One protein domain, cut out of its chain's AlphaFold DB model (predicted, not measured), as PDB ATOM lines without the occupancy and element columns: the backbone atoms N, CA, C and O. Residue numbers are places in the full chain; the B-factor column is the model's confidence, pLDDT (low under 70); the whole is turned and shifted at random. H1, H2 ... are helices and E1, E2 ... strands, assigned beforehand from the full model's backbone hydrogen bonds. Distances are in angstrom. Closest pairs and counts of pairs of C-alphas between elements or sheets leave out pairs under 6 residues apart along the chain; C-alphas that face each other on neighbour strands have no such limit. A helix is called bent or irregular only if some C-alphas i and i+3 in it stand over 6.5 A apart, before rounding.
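This is residues 31 to 55 and 193 to 277 of the 292 residues of an uncharacterized protein of Rhodospirillaceae bacterium (UniProt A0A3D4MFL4). A strongly twisted sheet of seven strands curls round one helix, H1, while a second helix, H2, packs on the other side of the sheet by E1 and E3. Two hairpin loops make the long axis: the long loop of residues 201 to 217 between E2 and E3 at one end, and the loop between E3 and E4, where residues 226 to 231 stick out, at the other. The printed part has 110 residues with two named helices and seven named strands, in the order H1 E1 E2 E3 E4 H2 E5 E6 E7, and its class is mixed. The sheet is branched at E2 and mixed, with E2 and E5 parallel and the other neighbour pairs antiparallel. The whole is compact, with a radius of gyration of the C-alphas of 14.6 A, yet elongated, spanning 57 by 32 by 27 A.

H1, residues 33 to 46, begins at C-alpha 33 (50.696, 24.750, 196.628) and is 20.0 A long. E1 is residues 53 to 55. After the cut come E2, residues 193 to 200, 22.1 A, and E3, residues 218 to 225, 22.8 A. E4, residues 232 to 237, is 16.4 A long. H2, residues 239 to 252, is 13.1 A long and irregular: C-alphas 245 and 248 are 9.4 A apart. E5 is residues 255 to 258, E6 residues 264 to 268, and E7 residues 274 to 276, ending at C-alpha 276 (50.829, 6.455, 203.323).

E1 and E5 lie on one side of E2, E3 on the other side. E1 and E2 have N 54 and O 193 at 2.9 A. The hairpin E2 and E3 has N 198 and O 219 at 2.8 A, and the hairpin E3 and E4 N 222 and O 235 at 3.0 A; E2 E3 E4 form a meander, each strand the antiparallel neighbour of the one before. E5 has N 256 and O 197 of E2 at 2.8 A. E5 E6 E7 form a second meander, with N 257 and O 266 at 2.8 A and N 267 and O 275 at 2.8 A. H1 is on the sheet; its closest C-alphas to E4 are those of Asp 34 and Thr 234, 5.8 A, and to E6 those of Gln 39 and Val 264, 6.5 A. H2 is on the sheet too, with the C-alphas of Met 219 and Pro 239 the closest to E3, 5.9 A. H1 and H2 are apart. Of the O i to N i+4 pairs, 9 of 10 in H1 and 4 of 10 in H2 are within hydrogen-bond range; H2 has 6 of 11 O i to N i+3 pairs within range.

The two C-alphas farthest apart are those of Gly 208 and Gln 228, 57.0 A. Residues 56 to 192 are not printed, and C-alphas 55 and 193 are 6.3 A apart across this cut. The link from E2 to E3 is long, with 17 residues. The mean pLDDT of the printed part is 72.6; 39 residues are under 70, among them residues 201 to 217 and 225 to 231.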
ATOM      1  N   VAL A  31      51.813  22.766 189.587       59.19
ATOM      2  CA  VAL A  31      50.912  22.295 190.651       59.19
ATOM      3  C   VAL A  31      50.830  23.375 191.727       59.19
ATOM      4  O   VAL A  31      51.850  23.805 192.262       59.19
ATOM      5  N   GLU A  32      49.616  23.827 192.037       59.75
ATOM      6  CA  GLU A  32      49.380  24.868 193.042       59.75
ATOM      7  C   GLU A  32      49.622  24.338 194.460       59.75
ATOM      8  O   GLU A  32      49.100  23.289 194.852       59.75
ATOM      9  N   ALA A  33      50.372  25.102 195.251       60.53
ATOM     10  CA  ALA A  33      50.696  24.750 196.628       60.53
ATOM     11  C   ALA A  33      49.444  24.601 197.520       60.53
ATOM     12  O   ALA A  33      49.397  23.679 198.333       60.53
ATOM     13  N   ASP A  34      48.392  25.401 197.302       66.31
ATOM     14  CA  ASP A  34      47.131  25.305 198.057       66.31
ATOM     15  C   ASP A  34      46.390  23.973 197.820       66.31
ATOM     16  O   ASP A  34      45.824  23.384 198.747       66.31
ATOM     17  N   LYS A  35      46.438  23.440 196.588       72.19
ATOM     18  CA  LYS A  35      45.843  22.134 196.244       72.19
ATOM     19  C   LYS A  35      46.586  20.982 196.918       72.19
ATOM     20  O   LYS A  35      45.959  20.016 197.355       72.19
ATOM     21  N   ILE A  36      47.912  21.084 197.017       74.69
ATOM     22  CA  ILE A  36      48.735  20.105 197.737       74.69
ATOM     23  C   ILE A  36      48.446  20.196 199.237       74.69
ATOM     24  O   ILE A  36      48.190  19.174 199.869       74.69
ATOM     25  N   TRP A  37      48.428  21.408 199.799       83.88
ATOM     26  CA  TRP A  37      48.150  21.622 201.217       83.88
ATOM     27  C   TRP A  37      46.794  21.053 201.634       83.88
ATOM     28  O   TRP A  37      46.717  20.349 202.635       83.88
ATOM     29  N   THR A  38      45.750  21.256 200.828       82.00
ATOM     30  CA  THR A  38      44.413  20.700 201.099       82.00
ATOM     31  C   THR A  38      44.444  19.174 201.265       82.00
ATOM     32  O   THR A  38      43.836  18.640 202.192       82.00
ATOM     33  N   GLN A  39      45.186  18.464 200.407       84.88
ATOM     34  CA  GLN A  39      45.341  17.007 200.499       84.88
ATOM     35  C   GLN A  39      46.169  16.588 201.720       84.88
ATOM     36  O   GLN A  39      45.788  15.665 202.438       84.88
ATOM     37  N   VAL A  40      47.288  17.276 201.972       84.50
ATOM     38  CA  VAL A  40      48.163  17.023 203.128       84.50
ATOM     39  C   VAL A  40      47.388  17.191 204.432       84.50
ATOM     40  O   VAL A  40      47.405  16.298 205.275       84.50
ATOM     41  N   LYS A  41      46.657  18.301 204.569       87.88
ATOM     42  CA  LYS A  41      45.833  18.602 205.739       87.88
ATOM     43  C   LYS A  41      44.759  17.543 205.961       87.88
ATOM     44  O   LYS A  41      44.668  17.013 207.059       87.88
ATOM     45  N   ALA A  42      44.026  17.152 204.917       87.25
ATOM     46  CA  ALA A  42      43.007  16.109 205.030       87.25
ATOM     47  C   ALA A  42      43.579  14.765 205.526       87.25
ATOM     48  O   ALA A  42      42.948  14.085 206.335       87.25
ATOM     49  N   LEU A  43      44.779  14.386 205.069       86.69
ATOM     50  CA  LEU A  43      45.453  13.163 205.518       86.69
ATOM     51  C   LEU A  43      45.940  13.260 206.967       86.69
ATOM     52  O   LEU A  43      45.815  12.288 207.710       86.69
ATOM     53  N   LEU A  44      46.474  14.412 207.374       88.06
ATOM     54  CA  LEU A  44      46.904  14.668 208.750       88.06
ATOM     55  C   LEU A  44      45.717  14.668 209.719       88.06
ATOM     56  O   LEU A  44      45.754  13.960 210.726       88.06
ATOM     57  N   ASP A  45      44.638  15.372 209.369       87.81
ATOM     58  CA  ASP A  45      43.406  15.455 210.159       87.81
ATOM     59  C   ASP A  45      42.780  14.065 210.353       87.81
ATOM     60  O   ASP A  45      42.382  13.710 211.462       87.81
ATOM     61  N   ALA A  46      42.765  13.230 209.305       86.44
ATOM     62  CA  ALA A  46      42.263  11.856 209.376       86.44
ATOM     63  C   ALA A  46      43.060  10.960 210.344       86.44
ATOM     64  O   ALA A  46      42.527   9.964 210.832       86.44
ATOM     65  N   GLN A  47      44.318  11.306 210.621       84.56
ATOM     66  CA  GLN A  47      45.195  10.593 211.554       84.56
ATOM     67  C   GLN A  47      45.313  11.296 212.917       84.56
ATOM     68  O   GLN A  47      46.035  10.815 213.789       84.56
ATOM     69  N   GLY A  48      44.631  12.432 213.121       84.62
ATOM     70  CA  GLY A  48      44.776  13.252 214.327       84.62
ATOM     71  C   GLY A  48      46.197  13.797 214.517       84.62
ATOM     72  O   GLY A  48      46.642  13.973 215.650       84.62
ATOM     73  N   MET A  49      46.924  14.015 213.419       87.38
ATOM     74  CA  MET A  49      48.307  14.488 213.411       87.38
ATOM     75  C   MET A  49      48.396  15.932 212.916       87.38
ATOM     76  O   MET A  49      47.499  16.438 212.250       87.38
ATOM     77  N   ALA A  50      49.512  16.591 213.216       87.75
ATOM     78  CA  ALA A  50      49.861  17.901 212.678       87.75
ATOM     79  C   ALA A  50      51.294  17.866 212.136       87.75
ATOM     80  O   ALA A  50      52.113  17.059 212.584       87.75
ATOM     81  N   LEU A  51      51.607  18.754 211.190       86.31
ATOM     82  CA  LEU A  51      52.997  18.948 210.788       86.31
ATOM     83  C   LEU A  51      53.795  19.518 211.973       86.31
ATOM     84  O   LEU A  51      53.320  20.452 212.627       86.31
ATOM     85  N   PRO A  52      55.006  19.001 212.249       85.00
ATOM     86  CA  PRO A  52      55.915  19.665 213.167       85.00
ATOM     87  C   PRO A  52      56.254  21.059 212.632       85.00
ATOM     88  O   PRO A  52      56.350  21.276 211.422       85.00
ATOM     89  N   GLN A  53      56.435  22.013 213.544       83.88
ATOM     90  CA  GLN A  53      56.888  23.341 213.155       83.88
ATOM     91  C   GLN A  53      58.410  23.358 213.021       83.88
ATOM     92  O   GLN A  53      59.123  22.840 213.883       83.88
ATOM     93  N   THR A  54      58.901  24.001 211.968       78.19
ATOM     94  CA  THR A  54      60.331  24.140 211.697       78.19
ATOM     95  C   THR A  54      60.778  25.547 212.082       78.19
ATOM     96  O   THR A  54      60.204  26.522 211.583       78.19
ATOM     97  N   PRO A  55      61.811  25.695 212.929       75.06
ATOM     98  CA  PRO A  55      62.362  27.004 213.236       75.06
ATOM     99  C   PRO A  55      62.959  27.642 211.981       75.06
ATOM    100  O   PRO A  55      63.906  27.123 211.380       75.06
ATOM    101  N   GLU A 193      57.658  28.049 211.607       81.12
ATOM    102  CA  GLU A 193      56.802  27.978 210.423       81.12
ATOM    103  C   GLU A 193      56.344  26.529 210.212       81.12
ATOM    104  O   GLU A 193      57.104  25.575 210.397       81.12
ATOM    105  N   THR A 194      55.091  26.356 209.796       87.06
ATOM    106  CA  THR A 194      54.630  25.069 209.273       87.06
ATOM    107  C   THR A 194      55.121  24.968 207.836       87.06
ATOM    108  O   THR A 194      54.700  25.751 206.987       87.06
ATOM    109  N   VAL A 195      56.035  24.044 207.552       87.94
ATOM    110  CA  VAL A 195      56.634  23.880 206.222       87.94
ATOM    111  C   VAL A 195      56.811  22.404 205.907       87.94
ATOM    112  O   VAL A 195      57.133  21.615 206.790       87.94
ATOM    113  N   PHE A 196      56.636  22.033 204.643       89.31
ATOM    114  CA  PHE A 196      56.966  20.700 204.144       89.31
ATOM    115  C   PHE A 196      57.656  20.778 202.779       89.31
ATOM    116  O   PHE A 196      57.463  21.733 202.025       89.31
ATOM    117  N   LEU A 197      58.476  19.781 202.453       88.69
ATOM    118  CA  LEU A 197      59.102  19.612 201.147       88.69
ATOM    119  C   LEU A 197      58.212  18.719 200.279       88.69
ATOM    120  O   LEU A 197      58.133  17.514 200.498       88.69
ATOM    121  N   ALA A 198      57.563  19.299 199.275       83.56
ATOM    122  CA  ALA A 198      56.853  18.549 198.250       83.56
ATOM    123  C   ALA A 198      57.856  17.991 197.228       83.56
ATOM    124  O   ALA A 198      58.517  18.758 196.529       83.56
ATOM    125  N   GLN A 199      57.973  16.668 197.131       84.31
ATOM    126  CA  GLN A 199      58.826  15.978 196.162       84.31
ATOM    127  C   GLN A 199      57.983  15.258 195.115       84.31
ATOM    128  O   GLN A 199      57.093  14.480 195.453       84.31
ATOM    129  N   PHE A 200      58.300  15.463 193.841       73.50
ATOM    130  CA  PHE A 200      57.659  14.746 192.744       73.50
ATOM    131  C   PHE A 200      58.427  13.458 192.464       73.50
ATOM    132  O   PHE A 200      59.626  13.496 192.197       73.50
ATOM    133  N   GLN A 201      57.748  12.310 192.492       66.06
ATOM    134  CA  GLN A 201      58.384  11.053 192.106       66.06
ATOM    135  C   GLN A 201      58.615  11.004 190.594       66.06
ATOM    136  O   GLN A 201      57.743  10.574 189.836       66.06
ATOM    137  N   ILE A 202      59.798  11.419 190.150       58.84
ATOM    138  CA  ILE A 202      60.245  11.227 188.771       58.84
ATOM    139  C   ILE A 202      61.092   9.961 188.737       58.84
ATOM    140  O   ILE A 202      62.186   9.932 189.282       58.84
ATOM    141  N   PHE A 203      60.594   8.913 188.084       54.25
ATOM    142  CA  PHE A 203      61.377   7.704 187.844       54.25
ATOM    143  C   PHE A 203      61.989   7.750 186.443       54.25
ATOM    144  O   PHE A 203      61.268   7.849 185.447       54.25
ATOM    145  N   VAL A 204      63.314   7.655 186.360       40.56
ATOM    146  CA  VAL A 204      64.076   7.570 185.113       40.56
ATOM    147  C   VAL A 204      64.468   6.115 184.893       40.56
ATOM    148  O   VAL A 204      65.021   5.466 185.775       40.56
ATOM    149  N   LYS A 205      64.164   5.569 183.713       32.12
ATOM    150  CA  LYS A 205      64.478   4.178 183.368       32.12
ATOM    151  C   LYS A 205      65.240   4.124 182.049       32.12
ATOM    152  O   LYS A 205      64.727   4.573 181.026       32.12
ATOM    153  N   GLY A 206      66.433   3.538 182.071       29.69
ATOM    154  CA  GLY A 206      67.165   3.144 180.871       29.69
ATOM    155  C   GLY A 206      66.675   1.799 180.327       29.69
ATOM    156  O   GLY A 206      65.942   1.054 180.984       29.69
ATOM    157  N   THR A 207      67.074   1.449 179.106       32.62
ATOM    158  CA  THR A 207      66.743   0.137 178.534       32.62
ATOM    159  C   THR A 207      67.336  -0.976 179.401       32.62
ATOM    160  O   THR A 207      68.549  -1.068 179.551       32.62
ATOM    161  N   GLY A 208      66.480  -1.830 179.969       28.98
ATOM    162  CA  GLY A 208      66.905  -2.971 180.786       28.98
ATOM    163  C   GLY A 208      67.330  -2.650 182.224       28.98
ATOM    164  O   GLY A 208      67.798  -3.561 182.902       28.98
ATOM    165  N   THR A 209      67.154  -1.418 182.718       31.00
ATOM    166  CA  THR A 209      67.489  -1.059 184.111       31.00
ATOM    167  C   THR A 209      66.255  -0.969 185.006       31.00
ATOM    168  O   THR A 209      65.126  -0.805 184.532       31.00
ATOM    169  N   THR A 210      66.450  -1.093 186.319       31.92
ATOM    170  CA  THR A 210      65.426  -0.730 187.308       31.92
ATOM    171  C   THR A 210      65.194   0.782 187.221       31.92
ATOM    172  O   THR A 210      66.173   1.517 187.105       31.92
ATOM    173  N   PRO A 211      63.938   1.268 187.221       34.06
ATOM    174  CA  PRO A 211      63.681   2.699 187.302       34.06
ATOM    175  C   PRO A 211      64.348   3.290 188.550       34.06
ATOM    176  O   PRO A 211      64.120   2.799 189.654       34.06
ATOM    177  N   GLU A 212      65.147   4.334 188.370       33.47
ATOM    178  CA  GLU A 212      65.779   5.090 189.449       33.47
ATOM    179  C   GLU A 212      64.950   6.340 189.737       33.47
ATOM    180  O   GLU A 212      64.450   6.987 188.815       33.47
ATOM    181  N   LEU A 213      64.768   6.672 191.013       49.81
ATOM    182  CA  LEU A 213      64.164   7.943 191.398       49.81
ATOM    183  C   LEU A 213      65.176   9.058 191.101       49.81
ATOM    184  O   LEU A 213      66.315   8.995 191.549       49.81
ATOM    185  N   ALA A 214      64.773  10.066 190.331       43.75
ATOM    186  CA  ALA A 214      65.576  11.261 190.132       43.75
ATOM    187  C   ALA A 214      65.488  12.132 191.389       43.75
ATOM    188  O   ALA A 214      64.448  12.733 191.668       43.75
ATOM    189  N   ASP A 215      66.582  12.193 192.142       44.72
ATOM    190  CA  ASP A 215      66.675  13.012 193.344       44.72
ATOM    191  C   ASP A 215      66.706  14.514 193.007       44.72
ATOM    192  O   ASP A 215      67.322  14.950 192.033       44.72
ATOM    193  N   GLY A 216      66.090  15.330 193.868       51.91
ATOM    194  CA  GLY A 216      66.548  16.710 194.070       51.91
ATOM    195  C   GLY A 216      65.682  17.865 193.561       51.91
ATOM    196  O   GLY A 216      66.052  19.009 193.813       51.91
ATOM    197  N   TYR A 217      64.523  17.642 192.936       62.09
ATOM    198  CA  TYR A 217      63.661  18.749 192.483       62.09
ATOM    199  C   TYR A 217      62.302  18.716 193.178       62.09
ATOM    200  O   TYR A 217      61.304  18.235 192.647       62.09
ATOM    201  N   GLY A 218      62.296  19.206 194.415       70.75
ATOM    202  CA  GLY A 218      61.079  19.481 195.168       70.75
ATOM    203  C   GLY A 218      60.797  20.976 195.288       70.75
ATOM    204  O   GLY A 218      61.523  21.820 194.764       70.75
ATOM    205  N   MET A 219      59.752  21.299 196.034       75.81
ATOM    206  CA  MET A 219      59.393  22.658 196.415       75.81
ATOM    207  C   MET A 219      59.042  22.666 197.895       75.81
ATOM    208  O   MET A 219      58.217  21.868 198.340       75.81
ATOM    209  N   ASN A 220      59.645  23.562 198.670       80.81
ATOM    210  CA  ASN A 220      59.205  23.781 200.039       80.81
ATOM    211  C   ASN A 220      57.917  24.607 200.004       80.81
ATOM    212  O   ASN A 220      57.846  25.623 199.316       80.81
ATOM    213  N   ILE A 221      56.902  24.185 200.744       77.56
ATOM    214  CA  ILE A 221      55.636  24.900 200.883       77.56
ATOM    215  C   ILE A 221      55.514  25.317 202.343       77.56
ATOM    216  O   ILE A 221      55.372  24.464 203.217       77.56
ATOM    217  N   ALA A 222      55.600  26.621 202.602       81.50
ATOM    218  CA  ALA A 222      55.307  27.193 203.911       81.50
ATOM    219  C   ALA A 222      53.811  27.513 204.006       81.50
ATOM    220  O   ALA A 222      53.239  28.074 203.070       81.50
ATOM    221  N   VAL A 223      53.189  27.176 205.130       82.25
ATOM    222  CA  VAL A 223      51.773  27.414 205.424       82.25
ATOM    223  C   VAL A 223      51.680  28.487 206.502       82.25
ATOM    224  O   VAL A 223      52.294  28.370 207.565       82.25
ATOM    225  N   ALA A 224      50.898  29.528 206.235       74.31
ATOM    226  CA  ALA A 224      50.613  30.595 207.183       74.31
ATOM    227  C   ALA A 224      49.103  30.751 207.346       74.31
ATOM    228  O   ALA A 224      48.367  30.698 206.366       74.31
ATOM    229  N   SER A 225      48.648  30.979 208.576       66.44
ATOM    230  CA  SER A 225      47.264  31.354 208.863       66.44
ATOM    231  C   SER A 225      47.197  32.859 209.101       66.44
ATOM    232  O   SER A 225      48.011  33.413 209.846       66.44
ATOM    233  N   ASP A 226      46.263  33.532 208.437       61.44
ATOM    234  CA  ASP A 226      45.967  34.930 208.704       61.44
ATOM    235  C   ASP A 226      45.449  35.088 210.138       61.44
ATOM    236  O   ASP A 226      44.534  34.398 210.577       61.44
ATOM    237  N   TRP A 227      46.035  36.018 210.885       45.88
ATOM    238  CA  TRP A 227      45.782  36.143 212.319       45.88
ATOM    239  C   TRP A 227      44.388  36.693 212.662       45.88
ATOM    240  O   TRP A 227      43.931  36.499 213.786       45.88
ATOM    241  N   GLN A 228      43.719  37.391 211.733       40.59
ATOM    242  CA  GLN A 228      42.372  37.934 211.954       40.59
ATOM    243  C   GLN A 228      41.290  36.950 211.531       40.59
ATOM    244  O   GLN A 228      40.284  36.785 212.213       40.59
ATOM    245  N   THR A 229      41.484  36.336 210.371       59.50
ATOM    246  CA  THR A 229      40.466  35.530 209.695       59.50
ATOM    247  C   THR A 229      40.673  34.033 209.899       59.50
ATOM    248  O   THR A 229      39.760  33.255 209.640       59.50
ATOM    249  N   GLY A 230      41.859  33.615 210.348       64.69
ATOM    250  CA  GLY A 230      42.262  32.213 210.450       64.69
ATOM    251  C   GLY A 230      42.499  31.540 209.095       64.69
ATOM    252  O   GLY A 230      42.839  30.358 209.056       64.69
ATOM    253  N   VAL A 231      42.324  32.264 207.983       67.19
ATOM    254  CA  VAL A 231      42.437  31.712 206.630       67.19
ATOM    255  C   VAL A 231      43.878  31.293 206.373       67.19
ATOM    256  O   VAL A 231      44.803  32.096 206.476       67.19
ATOM    257  N   GLU A 232      44.068  30.020 206.042       74.38
ATOM    258  CA  GLU A 232      45.372  29.485 205.667       74.38
ATOM    259  C   GLU A 232      45.713  29.845 204.219       74.38
ATOM    260  O   GLU A 232      44.862  29.822 203.333       74.38
ATOM    261  N   SER A 233      46.980  30.155 203.989       68.25
ATOM    262  CA  SER A 233      47.558  30.417 202.676       68.25
ATOM    263  C   SER A 233      48.924  29.753 202.577       68.25
ATOM    264  O   SER A 233      49.605  29.547 203.589       68.25
ATOM    265  N   THR A 234      49.330  29.414 201.356       67.94
ATOM    266  CA  THR A 234      50.631  28.797 201.110       67.94
ATOM    267  C   THR A 234      51.594  29.736 200.396       67.94
ATOM    268  O   THR A 234      51.217  30.571 199.573       67.94
ATOM    269  N   ARG A 235      52.883  29.590 200.710       70.50
ATOM    270  CA  ARG A 235      53.980  30.274 200.026       70.50
ATOM    271  C   ARG A 235      54.988  29.239 199.521       70.50
ATOM    272  O   ARG A 235      55.653  28.607 200.348       70.50
ATOM    273  N   PRO A 236      55.124  29.061 198.197       64.69
ATOM    274  CA  PRO A 236      56.149  28.198 197.632       64.69
ATOM    275  C   PRO A 236      57.541  28.828 197.783       64.69
ATOM    276  O   PRO A 236      57.713  30.037 197.626       64.69
ATOM    277  N   ILE A 237      58.538  28.004 198.098       60.94
ATOM    278  CA  ILE A 237      59.935  28.393 198.302       60.94
ATOM    279  C   ILE A 237      60.828  27.369 197.593       60.94
ATOM    280  O   ILE A 237      60.704  26.160 197.797       60.94
ATOM    281  N   VAL A 238      61.755  27.852 196.765       67.06
ATOM    282  CA  VAL A 238      62.755  27.000 196.103       67.06
ATOM    283  C   VAL A 238      63.666  26.358 197.166       67.06
ATOM    284  O   VAL A 238      64.110  27.076 198.066       67.06
ATOM    285  N   PRO A 239      64.015  25.056 197.075       75.31
ATOM    286  CA  PRO A 239      64.787  24.367 198.116       75.31
ATOM    287  C   PRO A 239      66.109  25.037 198.503       75.31
ATOM    288  O   PRO A 239      66.446  25.098 199.682       75.31
ATOM    289  N   ALA A 240      66.839  25.604 197.537       66.88
ATOM    290  CA  ALA A 240      68.078  26.332 197.816       66.88
ATOM    291  C   ALA A 240      67.846  27.566 198.712       66.88
ATOM    292  O   ALA A 240      68.613  27.805 199.640       66.88
ATOM    293  N   VAL A 241      66.755  28.306 198.483       65.38
ATOM    294  CA  VAL A 241      66.360  29.468 199.299       65.38
ATOM    295  C   VAL A 241      65.851  29.013 200.669       65.38
ATOM    296  O   VAL A 241      66.232  29.567 201.699       65.38
ATOM    297  N   ALA A 242      65.041  27.952 200.702       69.88
ATOM    298  CA  ALA A 242      64.552  27.359 201.943       69.88
ATOM    299  C   ALA A 242      65.706  26.874 202.838       69.88
ATOM    300  O   ALA A 242      65.678  27.099 204.047       69.88
ATOM    301  N   LYS A 243      66.765  26.291 202.265       76.19
ATOM    302  CA  LYS A 243      67.956  25.879 203.018       76.19
ATOM    303  C   LYS A 243      68.634  27.053 203.728       76.19
ATOM    304  O   LYS A 243      69.083  26.896 204.861       76.19
ATOM    305  N   THR A 244      68.644  28.238 203.123       71.88
ATOM    306  CA  THR A 244      69.126  29.467 203.772       71.88
ATOM    307  C   THR A 244      68.231  29.869 204.948       71.88
ATOM    308  O   THR A 244      68.744  30.194 206.018       71.88
ATOM    309  N   TYR A 245      66.903  29.802 204.784       71.19
ATOM    310  CA  TYR A 245      65.934  30.180 205.822       71.19
ATOM    311  C   TYR A 245      65.893  29.218 207.012       71.19
ATOM    312  O   TYR A 245      65.826  29.676 208.147       71.19
ATOM    313  N   TYR A 246      65.936  27.906 206.782       76.12
ATOM    314  CA  TYR A 246      65.778  26.904 207.845       76.12
ATOM    315  C   TYR A 246      67.118  26.352 208.355       76.12
ATOM    316  O   TYR A 246      67.202  25.819 209.460       76.12
ATOM    317  N   GLY A 247      68.205  26.517 207.595       77.50
ATOM    318  CA  GLY A 247      69.548  26.178 208.044       77.50
ATOM    319  C   GLY A 247      69.707  24.716 208.450       77.50
ATOM    320  O   GLY A 247      69.422  23.816 207.671       77.50
ATOM    321  N   ALA A 248      70.154  24.489 209.690       77.81
ATOM    322  CA  ALA A 248      70.345  23.146 210.243       77.81
ATOM    323  C   ALA A 248      69.027  22.363 210.395       77.81
ATOM    324  O   ALA A 248      69.055  21.141 210.466       77.81
ATOM    325  N   HIS A 249      67.882  23.052 210.416       81.75
ATOM    326  CA  HIS A 249      66.563  22.425 210.507       81.75
ATOM    327  C   HIS A 249      65.991  22.040 209.139       81.75
ATOM    328  O   HIS A 249      64.940  21.407 209.077       81.75
ATOM    329  N   PHE A 250      66.662  22.399 208.037       83.69
ATOM    330  CA  PHE A 250      66.180  22.093 206.690       83.69
ATOM    331  C   PHE A 250      66.002  20.586 206.469       83.69
ATOM    332  O   PHE A 250      64.968  20.165 205.960       83.69
ATOM    333  N   ASP A 251      66.964  19.778 206.918       84.69
ATOM    334  CA  ASP A 251      66.931  18.321 206.735       84.69
ATOM    335  C   ASP A 251      65.875  17.634 207.625       84.69
ATOM    336  O   ASP A 251      65.538  16.478 207.396       84.69
ATOM    337  N   SER A 252      65.314  18.347 208.611       85.94
ATOM    338  CA  SER A 252      64.202  17.869 209.449       85.94
ATOM    339  C   SER A 252      62.813  18.277 208.942       85.94
ATOM    340  O   SER A 252      61.814  17.967 209.588       85.94
ATOM    341  N   ILE A 253      62.724  18.991 207.814       89.56
ATOM    342  CA  ILE A 253      61.437  19.400 207.238       89.56
ATOM    343  C   ILE A 253      60.667  18.154 206.762       89.56
ATOM    344  O   ILE A 253      61.223  17.380 205.980       89.56
ATOM    345  N   PRO A 254      59.385  17.981 207.146       91.44
ATOM    346  CA  PRO A 254      58.538  16.901 206.647       91.44
ATOM    347  C   PRO A 254      58.547  16.793 205.123       91.44
ATOM    348  O   PRO A 254      58.463  17.802 204.419       91.44
ATOM    349  N   VAL A 255      58.590  15.572 204.601       91.50
ATOM    350  CA  VAL A 255      58.639  15.299 203.163       91.50
ATOM    351  C   VAL A 255      57.290  14.769 202.699       91.50
ATOM    352  O   VAL A 255      56.822  13.723 203.142       91.50
ATOM    353  N   VAL A 256      56.666  15.485 201.769       88.31
ATOM    354  CA  VAL A 256      55.435  15.068 201.101       88.31
ATOM    355  C   VAL A 256      55.795  14.534 199.731       88.31
ATOM    356  O   VAL A 256      56.222  15.270 198.843       88.31
ATOM    357  N   THR A 257      55.605  13.239 199.540       87.81
ATOM    358  CA  THR A 257      55.841  12.588 198.261       87.81
ATOM    359  C   THR A 257      54.586  12.670 197.406       87.81
ATOM    360  O   THR A 257      53.518  12.187 197.789       87.81
ATOM    361  N   LEU A 258      54.722  13.254 196.222       78.50
ATOM    362  CA  LEU A 258      53.664  13.418 195.238       78.50
ATOM    363  C   LEU A 258      53.840  12.417 194.097       78.50
ATOM    364  O   LEU A 258      54.947  12.176 193.599       78.50
ATOM    365  N   HIS A 259      52.728  11.859 193.634       76.12
ATOM    366  CA  HIS A 259      52.678  11.263 192.308       76.12
ATOM    367  C   HIS A 259      52.874  12.375 191.251       76.12
ATOM    368  O   HIS A 259      52.540  13.535 191.513       76.12
ATOM    369  N   PRO A 260      53.384  12.061 190.042       67.12
ATOM    370  CA  PRO A 260      53.479  13.022 188.938       67.12
ATOM    371  C   PRO A 260      52.193  13.773 188.586       67.12
ATOM    372  O   PRO A 260      52.264  14.768 187.872       67.12
ATOM    373  N   ASP A 261      51.041  13.284 189.051       67.38
ATOM    374  CA  ASP A 261      49.742  13.916 188.857       67.38
ATOM    375  C   ASP A 261      49.344  14.919 189.968       67.38
ATOM    376  O   ASP A 261      48.223  15.425 189.990       67.38
ATOM    377  N   GLY A 262      50.249  15.213 190.906       68.38
ATOM    378  CA  GLY A 262      49.994  16.121 192.027       68.38
ATOM    379  C   GLY A 262      49.185  15.505 193.173       68.38
ATOM    380  O   GLY A 262      48.838  16.224 194.113       68.38
ATOM    381  N   ILE A 263      48.896  14.199 193.129       80.81
ATOM    382  CA  ILE A 263      48.251  13.476 194.233       80.81
ATOM    383  C   ILE A 263      49.280  13.158 195.323       80.81
ATOM    384  O   ILE A 263      50.364  12.637 195.038       80.81
ATOM    385  N   VAL A 264      48.931  13.433 196.583       82.12
ATOM    386  CA  VAL A 264      49.758  13.072 197.744       82.12
ATOM    387  C   VAL A 264      49.776  11.554 197.925       82.12
ATOM    388  O   VAL A 264      48.740  10.934 198.140       82.12
ATOM    389  N   LYS A 265      50.970  10.957 197.859       87.00
ATOM    390  CA  LYS A 265      51.194   9.528 198.118       87.00
ATOM    391  C   LYS A 265      51.595   9.245 199.549       87.00
ATOM    392  O   LYS A 265      51.166   8.247 200.114       87.00
ATOM    393  N   SER A 266      52.465  10.069 200.115       89.38
ATOM    394  CA  SER A 266      52.911   9.879 201.490       89.38
ATOM    395  C   SER A 266      53.381  11.175 202.118       89.38
ATOM    396  O   SER A 266      53.799  12.100 201.424       89.38
ATOM    397  N   ILE A 267      53.323  11.208 203.443       90.62
ATOM    398  CA  ILE A 267      53.845  12.276 204.287       90.62
ATOM    399  C   ILE A 267      54.804  11.614 205.275       90.62
ATOM    400  O   ILE A 267      54.369  10.867 206.149       90.62
ATOM    401  N   ASP A 268      56.098  11.860 205.121       91.50
ATOM    402  CA  ASP A 268      57.125  11.494 206.091       91.50
ATOM    403  C   ASP A 268      57.370  12.690 207.014       91.50
ATOM    404  O   ASP A 268      57.839  13.741 206.573       91.50
ATOM    405  N   LEU A 269      57.038  12.549 208.296       89.50
ATOM    406  CA  LEU A 269      57.170  13.621 209.284       89.50
ATOM    407  C   LEU A 269      58.612  13.822 209.780       89.50
ATOM    408  O   LEU A 269      58.822  14.647 210.666       89.50
ATOM    409  N   GLN A 270      59.589  13.070 209.254       86.12
ATOM    410  CA  GLN A 270      61.004  13.110 209.656       86.12
ATOM    411  C   GLN A 270      61.231  12.826 211.154       86.12
ATOM    412  O   GLN A 270      62.253  13.179 211.736       86.12
ATOM    413  N   ASN A 271      60.274  12.150 211.792       83.25
ATOM    414  CA  ASN A 271      60.317  11.753 213.202       83.25
ATOM    415  C   ASN A 271      60.065  10.244 213.399       83.25
ATOM    416  O   ASN A 271      59.758   9.801 214.503       83.25
ATOM    417  N   GLY A 272      60.154   9.464 212.315       82.25
ATOM    418  CA  GLY A 272      59.836   8.033 212.284       82.25
ATOM    419  C   GLY A 272      58.377   7.705 211.947       82.25
ATOM    420  O   GLY A 272      58.060   6.532 211.768       82.25
ATOM    421  N   SER A 273      57.499   8.706 211.825       86.81
ATOM    422  CA  SER A 273      56.108   8.522 211.390       86.81
ATOM    423  C   SER A 273      55.951   8.797 209.898       86.81
ATOM    424  O   SER A 273      56.290   9.880 209.421       86.81
ATOM    425  N   VAL A 274      55.368   7.836 209.179       88.69
ATOM    426  CA  VAL A 274      55.036   7.963 207.756       88.69
ATOM    427  C   VAL A 274      53.554   7.671 207.559       88.69
ATOM    428  O   VAL A 274      53.072   6.599 207.917       88.69
ATOM    429  N   ILE A 275      52.834   8.620 206.968       88.00
ATOM    430  CA  ILE A 275      51.444   8.450 206.541       88.00
ATOM    431  C   ILE A 275      51.472   8.070 205.066       88.00
ATOM    432  O   ILE A 275      51.940   8.851 204.241       88.00
ATOM    433  N   THR A 276      50.973   6.890 204.716       85.69
ATOM    434  CA  THR A 276      50.829   6.455 203.323       85.69
ATOM    435  C   THR A 276      49.382   6.584 202.877       85.69
ATOM    436  O   THR A 276      48.467   6.094 203.536       85.69
ATOM    437  N   HIS A 277      49.173   7.227 201.735       76.06
ATOM    438  CA  HIS A 277      47.905   7.236 201.035       76.06
ATOM    439  C   HIS A 277      47.899   6.080 200.032       76.06
ATOM    440  O   HIS A 277      48.546   6.143 198.982       76.06
TER     441      HIS A 277